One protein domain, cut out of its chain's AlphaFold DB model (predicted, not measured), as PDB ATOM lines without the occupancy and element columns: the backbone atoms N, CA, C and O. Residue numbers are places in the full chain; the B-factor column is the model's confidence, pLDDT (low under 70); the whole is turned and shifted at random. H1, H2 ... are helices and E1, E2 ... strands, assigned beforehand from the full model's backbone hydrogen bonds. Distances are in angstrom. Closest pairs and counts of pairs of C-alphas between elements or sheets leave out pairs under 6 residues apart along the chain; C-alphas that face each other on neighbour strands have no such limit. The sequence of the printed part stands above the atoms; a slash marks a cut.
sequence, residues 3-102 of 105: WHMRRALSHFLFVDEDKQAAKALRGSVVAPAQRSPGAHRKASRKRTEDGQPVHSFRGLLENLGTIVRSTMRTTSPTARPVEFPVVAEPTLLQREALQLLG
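What this domain is: This is residues 3 to 102 of the 105 residues of an uncharacterized protein of Candidatus Acetothermia bacterium (UniProt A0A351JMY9). The model is a long, thin, loosely joined chain of parts: the short helices H1, H4 and H5 make a loose group in the middle, a two-stranded hairpin of E1 and E2 runs out from it as an arm to one end, and H2 and H3 lie toward the other end, where the loop of residues 27 to 32 sticks out. The printed part has 100 residues with five named helices and two named strands, in the order H1, H2, H3, H4, E1, E2, H5; the sheet E1 - E2 is antiparallel. The class is mixed, helices and strands, with under half of the residues, 49, in named elements. The whole is extended, with a radius of gyration of the C-alphas of 20.7 A and spans of 78 by 25 by 18 A.

How they stand to each other: H1, residues 3 to 8, and H5, residues 92 to 101, only just touch, with 3 pairs of C-alphas within 8 A; the closest are those of Ala 8 and Leu 100, 5.9 A apart. Their tilt is steep, 53 degrees, opposite ways. H4, residues 57 to 64, is close to H5 but not clearly touching: the closest C-alphas, those of Leu 64 and Gln 94, are 6.0 A apart. H1 and H4 are also close but not clearly touching, with the C-alphas of Arg 6 and Phe 57 closest at 7.1 A. H2, residues 19 to 24, and H3, residues 37 to 45, are close but not clearly touching, with the C-alphas of Ala 21 and Pro 37 closest at 7.8 A, at a steep tilt of 59 degrees, opposite ways. H1 and H2 are apart, and so are H3 and H4. E1, residues 69 to 73, and E2, residues 83 to 87, form an antiparallel hairpin at 150 degrees; N 70 and O 86, 2.8 A, and N 84 and O 72, 3.0 A, are within hydrogen-bond range. In H1, H2, H3, H4 and H5 every O i to N i+4 pair is within hydrogen-bond range.

Where its parts are: H1 begins at C-alpha 3, (137.112, 136.620, 154.888), and is 8.7 A long; H2 is 8.6 A long. H3 measures 12.2 A and H4 10.6 A. E1 begins at C-alpha 69, (127.621, 154.809, 173.353), and is 13.2 A long; E2 is 13.4 A long. H5, 14.4 A long, ends at C-alpha 101, (127.583, 144.302, 157.726).

The domain as a whole: The two C-alphas farthest apart, those of Ser 28 and Thr 78, are 78.2 A from each other. The printed part has no cut. The links H2 to H3 and H3 to H4 are long. The mean pLDDT of the printed part is 92.5, and no printed residue is under 70.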
ATOM      1  N   TRP A   3     137.371 136.531 156.335       86.25
ATOM      2  CA  TRP A   3     137.112 136.620 154.888       86.25
ATOM      3  C   TRP A   3     135.727 137.190 154.558       86.25
ATOM      4  O   TRP A   3     135.616 138.036 153.673       86.25
ATOM      5  N   HIS A   4     134.692 136.785 155.299       90.69
ATOM      6  CA  HIS A   4     133.320 137.245 155.063       90.69
ATOM      7  C   HIS A   4     133.180 138.754 155.270       90.69
ATOM      8  O   HIS A   4     132.661 139.441 154.396       90.69
ATOM      9  N   MET A   5     133.729 139.284 156.367       93.31
ATOM     10  CA  MET A   5     133.688 140.717 156.661       93.31
ATOM     11  C   MET A   5     134.461 141.533 155.620       93.31
ATOM     12  O   MET A   5     133.974 142.545 155.130       93.31
ATOM     13  N   ARG A   6     135.646 141.060 155.213       93.25
ATOM     14  CA  ARG A   6     136.437 141.710 154.156       93.25
ATOM     15  C   ARG A   6     135.736 141.698 152.802       93.25
ATOM     16  O   ARG A   6     135.913 142.631 152.030       93.25
ATOM     17  N   ARG A   7     134.984 140.636 152.501       91.88
ATOM     18  CA  ARG A   7     134.175 140.552 151.285       91.88
ATOM     19  C   ARG A   7     132.998 141.523 151.345       91.88
ATOM     20  O   ARG A   7     132.772 142.207 150.361       91.88
ATOM     21  N   ALA A   8     132.286 141.593 152.469       94.00
ATOM     22  CA  ALA A   8     131.180 142.535 152.649       94.00
ATOM     23  C   ALA A   8     131.652 143.994 152.537       94.00
ATOM     24  O   ALA A   8     130.996 144.812 151.908       94.00
ATOM     25  N   LEU A   9     132.829 144.299 153.085       94.56
ATOM     26  CA  LEU A   9     133.412 145.641 153.091       94.56
ATOM     27  C   LEU A   9     134.333 145.923 151.890       94.56
ATOM     28  O   LEU A   9     135.093 146.887 151.945       94.56
ATOM     29  N   SER A  10     134.318 145.115 150.820       93.12
ATOM     30  CA  SER A  10     135.267 145.261 149.695       93.12
ATOM     31  C   SER A  10     135.281 146.669 149.103       93.12
ATOM     32  O   SER A  10     136.347 147.176 148.743       93.12
ATOM     33  N   HIS A  11     134.115 147.313 149.099       92.62
ATOM     34  CA  HIS A  11     133.925 148.664 148.604       92.62
ATOM     35  C   HIS A  11     134.839 149.678 149.315       92.62
ATOM     36  O   HIS A  11     135.467 150.498 148.650       92.62
ATOM     37  N   PHE A  12     135.047 149.549 150.629       95.31
ATOM     38  CA  PHE A  12     135.904 150.443 151.425       95.31
ATOM     39  C   PHE A  12     137.354 149.973 151.561       95.31
ATOM     40  O   PHE A  12     138.159 150.624 152.227       95.31
ATOM     41  N   LEU A  13     137.718 148.847 150.947       94.62
ATOM     42  CA  LEU A  13     139.048 148.257 151.063       94.62
ATOM     43  C   LEU A  13     139.830 148.357 149.752       94.62
ATOM     44  O   LEU A  13     139.271 148.478 148.661       94.62
ATOM     45  N   PHE A  14     141.152 148.208 149.855       92.75
ATOM     46  CA  PHE A  14     142.039 147.945 148.715       92.75
ATOM     47  C   PHE A  14     141.874 146.504 148.200       92.75
ATOM     48  O   PHE A  14     142.803 145.696 148.231       92.75
ATOM     49  N   VAL A  15     140.658 146.168 147.781       91.31
ATOM     50  CA  VAL A  15     140.289 144.888 147.179       91.31
ATOM     51  C   VAL A  15     139.838 145.155 145.751       91.31
ATOM     52  O   VAL A  15     139.138 146.127 145.486       91.31
ATOM     53  N   ASP A  16     140.270 144.293 144.834       90.69
ATOM     54  CA  ASP A  16     139.759 144.294 143.470       90.69
ATOM     55  C   ASP A  16     138.377 143.634 143.439       90.69
ATOM     56  O   ASP A  16     138.227 142.453 143.777       90.69
ATOM     57  N   GLU A  17     137.372 144.424 143.080       88.44
ATOM     58  CA  GLU A  17     135.966 144.020 143.060       88.44
ATOM     59  C   GLU A  17     135.567 143.443 141.698       88.44
ATOM     60  O   GLU A  17     134.716 142.556 141.632       88.44
ATOM     61  N   ASP A  18     136.259 143.842 140.624       90.75
ATOM     62  CA  ASP A  18     135.991 143.382 139.264       90.75
ATOM     63  C   ASP A  18     136.953 142.260 138.856       90.75
ATOM     64  O   ASP A  18     137.862 142.392 138.027       90.75
ATOM     65  N   LYS A  19     136.725 141.094 139.463       87.94
ATOM     66  CA  LYS A  19     137.504 139.885 139.170       87.94
ATOM     67  C   LYS A  19     137.347 139.414 137.727       87.94
ATOM     68  O   LYS A  19     138.215 138.680 137.261       87.94
ATOM     69  N   GLN A  20     136.253 139.755 137.046       90.50
ATOM     70  CA  GLN A  20     136.035 139.321 135.667       90.50
ATOM     71  C   GLN A  20     136.864 140.160 134.703       90.50
ATOM     72  O   GLN A  20     137.591 139.578 133.903       90.50
ATOM     73  N   ALA A  21     136.876 141.489 134.849       90.25
ATOM     74  CA  ALA A  21     137.786 142.338 134.085       90.25
ATOM     75  C   ALA A  21     139.251 141.973 134.358       90.25
ATOM     76  O   ALA A  21     140.033 141.810 133.425       90.25
ATOM     77  N   ALA A  22     139.617 141.744 135.623       90.62
ATOM     78  CA  ALA A  22     140.956 141.282 135.990       90.62
ATOM     79  C   ALA A  22     141.342 139.948 135.313       90.62
ATOM     80  O   ALA A  22     142.472 139.783 134.852       90.62
ATOM     81  N   LYS A  23     140.408 138.989 135.228       91.56
ATOM     82  CA  LYS A  23     140.623 137.706 134.537       91.56
ATOM     83  C   LYS A  23     140.692 137.862 133.021       91.56
ATOM     84  O   LYS A  23     141.525 137.204 132.414       91.56
ATOM     85  N   ALA A  24     139.861 138.715 132.425       91.50
ATOM     86  CA  ALA A  24     139.864 138.970 130.984       91.50
ATOM     87  C   ALA A  24     141.190 139.587 130.508       91.50
ATOM     88  O   ALA A  24     141.644 139.303 129.405       91.50
ATOM     89  N   LEU A  25     141.852 140.370 131.366       91.38
ATOM     90  CA  LEU A  25     143.198 140.902 131.114       91.38
ATOM     91  C   LEU A  25     144.302 139.836 131.199       91.38
ATOM     92  O   LEU A  25     145.444 140.085 130.810       91.38
ATOM     93  N   ARG A  26     144.002 138.651 131.738       90.38
ATOM     94  CA  ARG A  26     144.970 137.578 131.932       90.38
ATOM     95  C   ARG A  26     144.975 136.664 130.705       90.38
ATOM     96  O   ARG A  26     144.053 135.883 130.506       90.38
ATOM     97  N   GLY A  27     146.058 136.696 129.929       86.56
ATOM     98  CA  GLY A  27     146.185 135.892 128.703       86.56
ATOM     99  C   GLY A  27     146.288 134.370 128.905       86.56
ATOM    100  O   GLY A  27     146.221 133.624 127.936       86.56
ATOM    101  N   SER A  28     146.474 133.883 130.139       88.88
ATOM    102  CA  SER A  28     146.504 132.448 130.461       88.88
ATOM    103  C   SER A  28     146.265 132.194 131.953       88.88
ATOM    104  O   SER A  28     146.606 133.022 132.799       88.88
ATOM    105  N   VAL A  29     145.751 131.012 132.306       84.06
ATOM    106  CA  VAL A  29     145.536 130.572 133.700       84.06
ATOM    107  C   VAL A  29     146.840 130.504 134.505       84.06
ATOM    108  O   VAL A  29     146.799 130.638 135.729       84.06
ATOM    109  N   VAL A  30     147.993 130.351 133.846       90.44
ATOM    110  CA  VAL A  30     149.314 130.318 134.504       90.44
ATOM    111  C   VAL A  30     150.063 131.655 134.461       90.44
ATOM    112  O   VAL A  30     151.047 131.815 135.175       90.44
ATOM    113  N   ALA A  31     149.599 132.643 133.686       91.69
ATOM    114  CA  ALA A  31     150.211 133.978 133.658       91.69
ATOM    115  C   ALA A  31     150.024 134.700 135.010       91.69
ATOM    116  O   ALA A  31     149.109 134.354 135.740       91.69
ATOM    117  N   PRO A  32     150.803 135.716 135.401       92.19
ATOM    118  CA  PRO A  32     150.561 136.448 136.652       92.19
ATOM    119  C   PRO A  32     149.149 137.058 136.750       92.19
ATOM    120  O   PRO A  32     148.515 137.353 135.737       92.19
ATOM    121  N   ALA A  33     148.636 137.240 137.971       91.00
ATOM    122  CA  ALA A  33     147.340 137.887 138.185       91.00
ATOM    123  C   ALA A  33     147.413 139.382 137.836       91.00
ATOM    124  O   ALA A  33     148.332 140.076 138.271       91.00
ATOM    125  N   GLN A  34     146.424 139.873 137.088       94.38
ATOM    126  CA  GLN A  34     146.288 141.287 136.740       94.38
ATOM    127  C   GLN A  34     145.247 141.954 137.637       94.38
ATOM    128  O   GLN A  34     144.302 141.304 138.080       94.38
ATOM    129  N   ARG A  35     145.427 143.245 137.920       92.88
ATOM    130  CA  ARG A  35     144.412 144.063 138.596       92.88
ATOM    131  C   ARG A  35     143.479 144.664 137.550       92.88
ATOM    132  O   ARG A  35     143.917 145.030 136.463       92.88
ATOM    133  N   SER A  36     142.206 144.807 137.887       93.88
ATOM    134  CA  SER A  36     141.244 145.506 137.046       93.88
ATOM    135  C   SER A  36     141.597 146.999 136.919       93.88
ATOM    136  O   SER A  36     142.248 147.576 137.804       93.88
ATOM    137  N   PRO A  37     141.121 147.686 135.862       93.25
ATOM    138  CA  PRO A  37     141.255 149.137 135.756       93.25
ATOM    139  C   PRO A  37     140.658 149.867 136.970       93.25
ATOM    140  O   PRO A  37     141.224 150.855 137.434       93.25
ATOM    141  N   GLY A  38     139.559 149.348 137.531       90.81
ATOM    142  CA  GLY A  38     138.939 149.874 138.749       90.81
ATOM    143  C   GLY A  38     139.858 149.789 139.964       90.81
ATOM    144  O   GLY A  38     140.053 150.784 140.661       90.81
ATOM    145  N   ALA A  39     140.518 148.648 140.168       91.56
ATOM    146  CA  ALA A  39     141.492 148.488 141.242       91.56
ATOM    147  C   ALA A  39     142.698 149.429 141.084       91.56
ATOM    148  O   ALA A  39     143.171 149.988 142.076       91.56
ATOM    149  N   HIS A  40     143.165 149.666 139.853       93.94
ATOM    150  CA  HIS A  40     144.203 150.663 139.585       93.94
ATOM    151  C   HIS A  40     143.747 152.088 139.927       93.94
ATOM    152  O   HIS A  40     144.473 152.798 140.627       93.94
ATOM    153  N   ARG A  41     142.540 152.498 139.511       92.81
ATOM    154  CA  ARG A  41     141.970 153.814 139.863       92.81
ATOM    155  C   ARG A  41     141.825 153.984 141.374       92.81
ATOM    156  O   ARG A  41     142.252 155.001 141.913       92.81
ATOM    157  N   LYS A  42     141.269 152.979 142.057       92.06
ATOM    158  CA  LYS A  42     141.061 152.970 143.513       92.06
ATOM    159  C   LYS A  42     142.388 153.076 144.268       92.06
ATOM    160  O   LYS A  42     142.510 153.874 145.195       92.06
ATOM    161  N   ALA A  43     143.413 152.337 143.832       92.00
ATOM    162  CA  ALA A  43     144.756 152.411 144.407       92.00
ATOM    163  C   ALA A  43     145.429 153.774 144.167       92.00
ATOM    164  O   ALA A  43     146.044 154.319 145.081       92.00
ATOM    165  N   SER A  44     145.278 154.334 142.963       94.06
ATOM    166  CA  SER A  44     145.806 155.651 142.583       94.06
ATOM    167  C   SER A  44     145.167 156.782 143.390       94.06
ATOM    168  O   SER A  44     145.872 157.598 143.978       94.06
ATOM    169  N   ARG A  45     143.832 156.827 143.444       94.69
ATOM    170  CA  ARG A  45     143.087 157.915 144.089       94.69
ATOM    171  C   ARG A  45     142.994 157.767 145.603       94.69
ATOM    172  O   ARG A  45     142.654 158.736 146.277       94.69
ATOM    173  N   LYS A  46     143.239 156.560 146.126       94.19
ATOM    174  CA  LYS A  46     142.950 156.174 147.517       94.19
ATOM    175  C   LYS A  46     141.517 156.534 147.935       94.19
ATOM    176  O   LYS A  46     141.248 156.810 149.103       94.19
ATOM    177  N   ARG A  47     140.596 156.505 146.969       93.50
ATOM    178  CA  ARG A  47     139.166 156.754 147.146       93.50
ATOM    179  C   ARG A  47     138.333 155.767 146.330       93.50
ATOM    180  O   ARG A  47     138.811 155.264 145.310       93.50
ATOM    181  N   THR A  48     137.119 155.495 146.796       90.12
ATOM    182  CA  THR A  48     136.071 154.791 146.052       90.12
ATOM    183  C   THR A  48     135.565 155.662 144.899       90.12
ATOM    184  O   THR A  48     135.945 156.831 144.773       90.12
ATOM    185  N   GLU A  49     134.737 155.090 144.027       85.56
ATOM    186  CA  GLU A  49     134.122 155.839 142.922       85.56
ATOM    187  C   GLU A  49     133.188 156.940 143.433       85.56
ATOM    188  O   GLU A  49     133.208 158.043 142.894       85.56
ATOM    189  N   ASP A  50     132.510 156.687 144.554       86.38
ATOM    190  CA  ASP A  50     131.648 157.644 145.260       86.38
ATOM    191  C   ASP A  50     132.437 158.689 146.080       86.38
ATOM    192  O   ASP A  50     131.869 159.500 146.806       86.38
ATOM    193  N   GLY A  51     133.772 158.684 145.988       89.31
ATOM    194  CA  GLY A  51     134.645 159.687 146.606       89.31
ATOM    195  C   GLY A  51     135.003 159.435 148.074       89.31
ATOM    196  O   GLY A  51     135.762 160.218 148.658       89.31
ATOM    197  N   GLN A  52     134.537 158.337 148.671       91.94
ATOM    198  CA  GLN A  52     134.890 157.974 150.041       91.94
ATOM    199  C   GLN A  52     136.331 157.451 150.138       91.94
ATOM    200  O   GLN A  52     136.833 156.852 149.187       91.94
ATOM    201  N   PRO A  53     137.048 157.663 151.253       93.56
ATOM    202  CA  PRO A  53     138.388 157.107 151.429       93.56
ATOM    203  C   PRO A  53     138.365 155.571 151.437       93.56
ATOM    204  O   PRO A  53     137.506 154.952 152.058       93.56
ATOM    205  N   VAL A  54     139.344 154.943 150.777       95.25
ATOM    206  CA  VAL A  54     139.614 153.508 150.979       95.25
ATOM    207  C   VAL A  54     140.610 153.304 152.111       95.25
ATOM    208  O   VAL A  54     141.575 154.053 152.271       95.25
ATOM    209  N   HIS A  55     140.397 152.235 152.868       95.06
ATOM    210  CA  HIS A  55     141.129 151.922 154.083       95.06
ATOM    211  C   HIS A  55     141.857 150.578 153.979       95.06
ATOM    212  O   HIS A  55     141.515 149.683 153.199       95.06
ATOM    213  N   SER A  56     142.865 150.398 154.835       94.56
ATOM    214  CA  SER A  56     143.255 149.047 155.235       94.56
ATOM    215  C   SER A  56     142.125 148.435 156.071       94.56
ATOM    216  O   SER A  56     141.360 149.153 156.710       94.56
ATOM    217  N   PHE A  57     142.021 147.105 156.115       94.50
ATOM    218  CA  PHE A  57     140.961 146.459 156.902       94.50
ATOM    219  C   PHE A  57     141.021 146.844 158.382       94.50
ATOM    220  O   PHE A  57     140.000 147.168 158.971       94.50
ATOM    221  N   ARG A  58     142.228 146.889 158.954       95.12
ATOM    222  CA  ARG A  58     142.438 147.356 160.325       95.12
ATOM    223  C   ARG A  58     142.010 148.816 160.501       95.12
ATOM    224  O   ARG A  58     141.265 149.098 161.426       95.12
ATOM    225  N   GLY A  59     142.418 149.707 159.596       96.19
ATOM    226  CA  GLY A  59     142.051 151.123 159.672       96.19
ATOM    227  C   GLY A  59     140.544 151.362 159.540       96.19
ATOM    228  O   GLY A  59     140.011 152.265 160.171       96.19
ATOM    229  N   LEU A  60     139.841 150.525 158.770       96.38
ATOM    230  CA  LEU A  60     138.381 150.564 158.695       96.38
ATOM    231  C   LEU A  60     137.734 150.124 160.013       96.38
ATOM    232  O   LEU A  60     136.798 150.766 160.470       96.38
ATOM    233  N   LEU A  61     138.240 149.062 160.648       95.50
ATOM    234  CA  LEU A  61     137.744 148.630 161.958       95.50
ATOM    235  C   LEU A  61     138.025 149.666 163.053       95.50
ATOM    236  O   LEU A  61     137.164 149.902 163.890       95.50
ATOM    237  N   GLU A  62     139.194 150.308 163.027       96.75
ATOM    238  CA  GLU A  62     139.527 151.417 163.930       96.75
ATOM    239  C   GLU A  62     138.580 152.605 163.713       96.75
ATOM    240  O   GLU A  62     138.077 153.168 164.682       96.75
ATOM    241  N   ASN A  63     138.264 152.939 162.455       96.19
ATOM    242  CA  ASN A  63     137.281 153.972 162.136       96.19
ATOM    243  C   ASN A  63     135.871 153.602 162.624       96.19
ATOM    244  O   ASN A  63     135.208 154.431 163.233       96.19
ATOM    245  N   LEU A  64     135.410 152.369 162.409       95.75
ATOM    246  CA  LEU A  64     134.117 151.906 162.929       95.75
ATOM    247  C   LEU A  64     134.083 151.901 164.463       95.75
ATOM    248  O   LEU A  64     133.050 152.196 165.058       95.75
ATOM    249  N   GLY A  65     135.215 151.618 165.108       94.56
ATOM    250  CA  GLY A  65     135.355 151.618 166.562       94.56
ATOM    251  C   GLY A  65     135.196 152.990 167.219       94.56
ATOM    252  O   GLY A  65     135.056 153.054 168.438       94.56
ATOM    253  N   THR A  66     135.176 154.089 166.454       95.19
ATOM    254  CA  THR A  66     134.883 155.419 167.009       95.19
ATOM    255  C   THR A  66     133.389 155.645 167.256       95.19
ATOM    256  O   THR A  66     133.019 156.667 167.829       95.19
ATOM    257  N   ILE A  67     132.521 154.731 166.813       95.44
ATOM    258  CA  ILE A  67     131.091 154.761 167.125       95.44
ATOM    259  C   ILE A  67     130.926 154.253 168.556       95.44
ATOM    260  O   ILE A  67     131.073 153.063 168.829       95.44
ATOM    261  N   VAL A  68     130.634 155.167 169.477       93.00
ATOM    262  CA  VAL A  68     130.545 154.869 170.909       93.00
ATOM    263  C   VAL A  68     129.174 155.222 171.468       93.00
ATOM    264  O   VAL A  68     128.521 156.162 171.012       93.00
ATOM    265  N   ARG A  69     128.755 154.473 172.490       93.62
ATOM    266  CA  ARG A  69     127.621 154.809 173.353       93.62
ATOM    267  C   ARG A  69     128.167 155.271 174.700       93.62
ATOM    268  O   ARG A  69     128.627 154.452 175.490       93.62
ATOM    269  N   SER A  70     128.103 156.570 174.948       92.19
ATOM    270  CA  SER A  70     128.589 157.201 176.177       92.19
ATOM    271  C   SER A  70     127.415 157.557 177.082       92.19
ATOM    272  O   SER A  70     126.359 157.947 176.595       92.19
ATOM    273  N   THR A  71     127.578 157.449 178.400       94.44
ATOM    274  CA  THR A  71     126.564 157.930 179.354       94.44
ATOM    275  C   THR A  71     126.937 159.335 179.793       94.44
ATOM    276  O   THR A  71     128.014 159.546 180.345       94.44
ATOM    277  N   MET A  72     126.059 160.296 179.523       93.12
ATOM    278  CA  MET A  72     126.226 161.686 179.930       93.12
ATOM    279  C   MET A  72     125.505 161.907 181.254       93.12
ATOM    280  O   MET A  72     124.409 161.385 181.456       93.12
ATOM    281  N   ARG A  73     126.108 162.700 182.141       93.50
ATOM    282  CA  ARG A  73     125.518 163.098 183.422       93.50
ATOM    283  C   ARG A  73     125.392 164.612 183.475       93.50
ATOM    284  O   ARG A  73     126.372 165.318 183.247       93.50
ATOM    285  N   THR A  74     124.208 165.116 183.802       92.69
ATOM    286  CA  THR A  74     124.023 166.552 184.024       92.69
ATOM    287  C   THR A  74     124.597 166.963 185.376       92.69
ATOM    288  O   THR A  74     124.383 166.311 186.400       92.69
ATOM    289  N   THR A  75     125.326 168.076 185.387       87.44
ATOM    290  CA  THR A  75     125.815 168.725 186.606       87.44
ATOM    291  C   THR A  75     125.152 170.093 186.702       87.44
ATOM    292  O   THR A  75     125.511 171.007 185.963       87.44
ATOM    293  N   SER A  76     124.156 170.227 187.576       86.75
ATOM    294  CA  SER A  76     123.508 171.507 187.877       86.75
ATOM    295  C   SER A  76     123.559 171.753 189.386       86.75
ATOM    296  O   SER A  76     123.267 170.822 190.139       86.75
ATOM    297  N   PRO A  77     123.888 172.973 189.852       79.44
ATOM    298  CA  PRO A  77     123.868 173.302 191.279       79.44
ATOM    299  C   PRO A  77     122.466 173.233 191.897       79.44
ATOM    300  O   PRO A  77     122.331 173.070 193.104       79.44
ATOM    301  N   THR A  78     121.422 173.388 191.078       86.25
ATOM    302  CA  THR A  78     120.038 173.581 191.537       86.25
ATOM    303  C   THR A  78     119.090 172.455 191.130       86.25
ATOM    304  O   THR A  78     117.954 172.420 191.597       86.25
ATOM    305  N   ALA A  79     119.533 171.516 190.286       86.12
ATOM    306  CA  ALA A  79     118.722 170.395 189.816       86.12
ATOM    307  C   ALA A  79     119.367 169.046 190.155       86.12
ATOM    308  O   ALA A  79     120.589 168.930 190.259       86.12
ATOM    309  N   ARG A  80     118.541 167.999 190.296       89.06
ATOM    310  CA  ARG A  80     119.052 166.633 190.474       89.06
ATOM    311  C   ARG A  80     119.845 166.204 189.232       89.06
ATOM    312  O   ARG A  80     119.367 166.431 188.120       89.06
ATOM    313  N   PRO A  81     121.005 165.546 189.405       90.69
ATOM    314  CA  PRO A  81     121.728 164.942 188.295       90.69
ATOM    315  C   PRO A  81     120.857 163.919 187.567       90.69
ATOM    316  O   PRO A  81     120.224 163.073 188.199       90.69
ATOM    317  N   VAL A  82     120.857 163.995 186.242       93.00
ATOM    318  CA  VAL A  82     120.202 163.037 185.347       93.00
ATOM    319  C   VAL A  82     121.278 162.383 184.497       93.00
ATOM    320  O   VAL A  82     122.184 163.064 184.013       93.00
ATOM    321  N   GLU A  83     121.170 161.071 184.315       94.44
ATOM    322  CA  GLU A  83     122.038 160.297 183.434       94.44
ATOM    323  C   GLU A  83     121.252 159.794 182.231       94.44
ATOM    324  O   GLU A  83     120.132 159.302 182.373       94.44
ATOM    325  N   PHE A  84     121.835 159.915 181.042       94.56
ATOM    326  CA  PHE A  84     121.236 159.397 179.819       94.56
ATOM    327  C   PHE A  84     122.309 158.949 178.820       94.56
ATOM    328  O   PHE A  84     123.394 159.537 178.758       94.56
ATOM    329  N   PRO A  85     122.041 157.893 178.030       94.50
ATOM    330  CA  PRO A  85     122.960 157.455 176.995       94.50
ATOM    331  C   PRO A  85     122.924 158.402 175.790       94.50
ATOM    332  O   PRO A  85     121.863 158.863 175.377       94.50
ATOM    333  N   VAL A  86     124.081 158.615 175.177       93.94
ATOM    334  CA  VAL A  86     124.263 159.312 173.902       93.94
ATOM    335  C   VAL A  86     125.081 158.408 172.988       93.94
ATOM    336  O   VAL A  86     126.136 157.908 173.380       93.94
ATOM    337  N   VAL A  87     124.585 158.175 171.776       93.38
ATOM    338  CA  VAL A  87     125.304 157.431 170.734       93.38
ATOM    339  C   VAL A  87     125.942 158.435 169.781       93.38
ATOM    340  O   VAL A  87     125.305 159.418 169.408       93.38
ATOM    341  N   ALA A  88     127.197 158.199 169.405       92.81
ATOM    342  CA  ALA A  88     127.875 159.009 168.402       92.81
ATOM    343  C   ALA A  88     127.124 158.947 167.063       92.81
ATOM    344  O   ALA A  88     126.783 157.861 166.594       92.81
ATOM    345  N   GLU A  89     126.901 160.102 166.433       94.62
ATOM    346  CA  GLU A  89     126.318 160.156 165.095       94.62
ATOM    347  C   GLU A  89     127.340 159.621 164.074       94.62
ATOM    348  O   GLU A  89     128.409 160.219 163.913       94.62
ATOM    349  N   PRO A  90     127.073 158.491 163.392       95.25
ATOM    350  CA  PRO A  90     128.064 157.908 162.502       95.25
ATOM    351  C   PRO A  90     128.197 158.729 161.224       95.25
ATOM    352  O   PRO A  90     127.204 159.195 160.667       95.25
ATOM    353  N   THR A  91     129.415 158.835 160.702       94.94
ATOM    354  CA  THR A  91     129.698 159.415 159.378       94.94
ATOM    355  C   THR A  91     129.013 158.627 158.251       94.94
ATOM    356  O   THR A  91     128.601 157.482 158.443       94.94
ATOM    357  N   LEU A  92     128.918 159.206 157.044       94.44
ATOM    358  CA  LEU A  92     128.333 158.517 155.881       94.44
ATOM    359  C   LEU A  92     128.997 157.152 155.620       94.44
ATOM    360  O   LEU A  92     128.297 156.147 155.525       94.44
ATOM    361  N   LEU A  93     130.333 157.114 155.629       95.12
ATOM    362  CA  LEU A  93     131.118 155.888 155.471       95.12
ATOM    363  C   LEU A  93     130.776 154.846 156.536       95.12
ATOM    364  O   LEU A  93     130.551 153.678 156.224       95.12
ATOM    365  N   GLN A  94     130.708 155.259 157.804       95.94
ATOM    366  CA  GLN A  94     130.366 154.364 158.909       95.94
ATOM    367  C   GLN A  94     128.954 153.792 158.760       95.94
ATOM    368  O   GLN A  94     128.757 152.600 158.985       95.94
ATOM    369  N   ARG A  95     127.975 154.608 158.345       95.44
ATOM    370  CA  ARG A  95     126.599 154.143 158.107       95.44
ATOM    371  C   ARG A  95     126.542 153.096 157.000       95.44
ATOM    372  O   ARG A  95     125.955 152.037 157.203       95.44
ATOM    373  N   GLU A  96     127.172 153.362 155.862       95.44
ATOM    374  CA  GLU A  96     127.206 152.424 154.734       95.44
ATOM    375  C   GLU A  96     127.942 151.129 155.094       95.44
ATOM    376  O   GLU A  96     127.462 150.032 154.810       95.44
ATOM    377  N   ALA A  97     129.074 151.225 155.795       95.81
ATOM    378  CA  ALA A  97     129.806 150.057 156.269       95.81
ATOM    379  C   ALA A  97     128.975 149.204 157.244       95.81
ATOM    380  O   ALA A  97     128.958 147.981 157.112       95.81
ATOM    381  N   LEU A  98     128.243 149.813 158.185       95.44
ATOM    382  CA  LEU A  98     127.337 149.082 159.080       95.44
ATOM    383  C   LEU A  98     126.183 148.417 158.318       95.44
ATOM    384  O   LEU A  98     125.847 147.270 158.617       95.44
ATOM    385  N   GLN A  99     125.628 149.082 157.298       95.50
ATOM    386  CA  GLN A  99     124.602 148.498 156.429       95.50
ATOM    387  C   GLN A  99     125.120 147.268 155.673       95.50
ATOM    388  O   GLN A  99     124.452 146.234 155.680       95.50
ATOM    389  N   LEU A 100     126.325 147.333 155.093       94.81
ATOM    390  CA  LEU A 100     126.964 146.188 154.426       94.81
ATOM    391  C   LEU A 100     127.225 145.015 155.384       94.81
ATOM    392  O   LEU A 100     127.246 143.859 154.961       94.81
ATOM    393  N   LEU A 101     127.421 145.304 156.672       94.38
ATOM    394  CA  LEU A 101     127.583 144.302 157.726       94.38
ATOM    395  C   LEU A 101     126.254 143.803 158.311       94.38
ATOM    396  O   LEU A 101     126.268 142.853 159.091       94.38
ATOM    397  N   GLY A 102     125.121 144.421 157.963       94.31
ATOM    398  CA  GLY A 102     123.812 144.099 158.534       94.31
ATOM    399  C   GLY A 102     123.652 144.511 160.003       94.31
ATOM    400  O   GLY A 102     122.836 143.926 160.713       94.31
TER     401      GLY A 102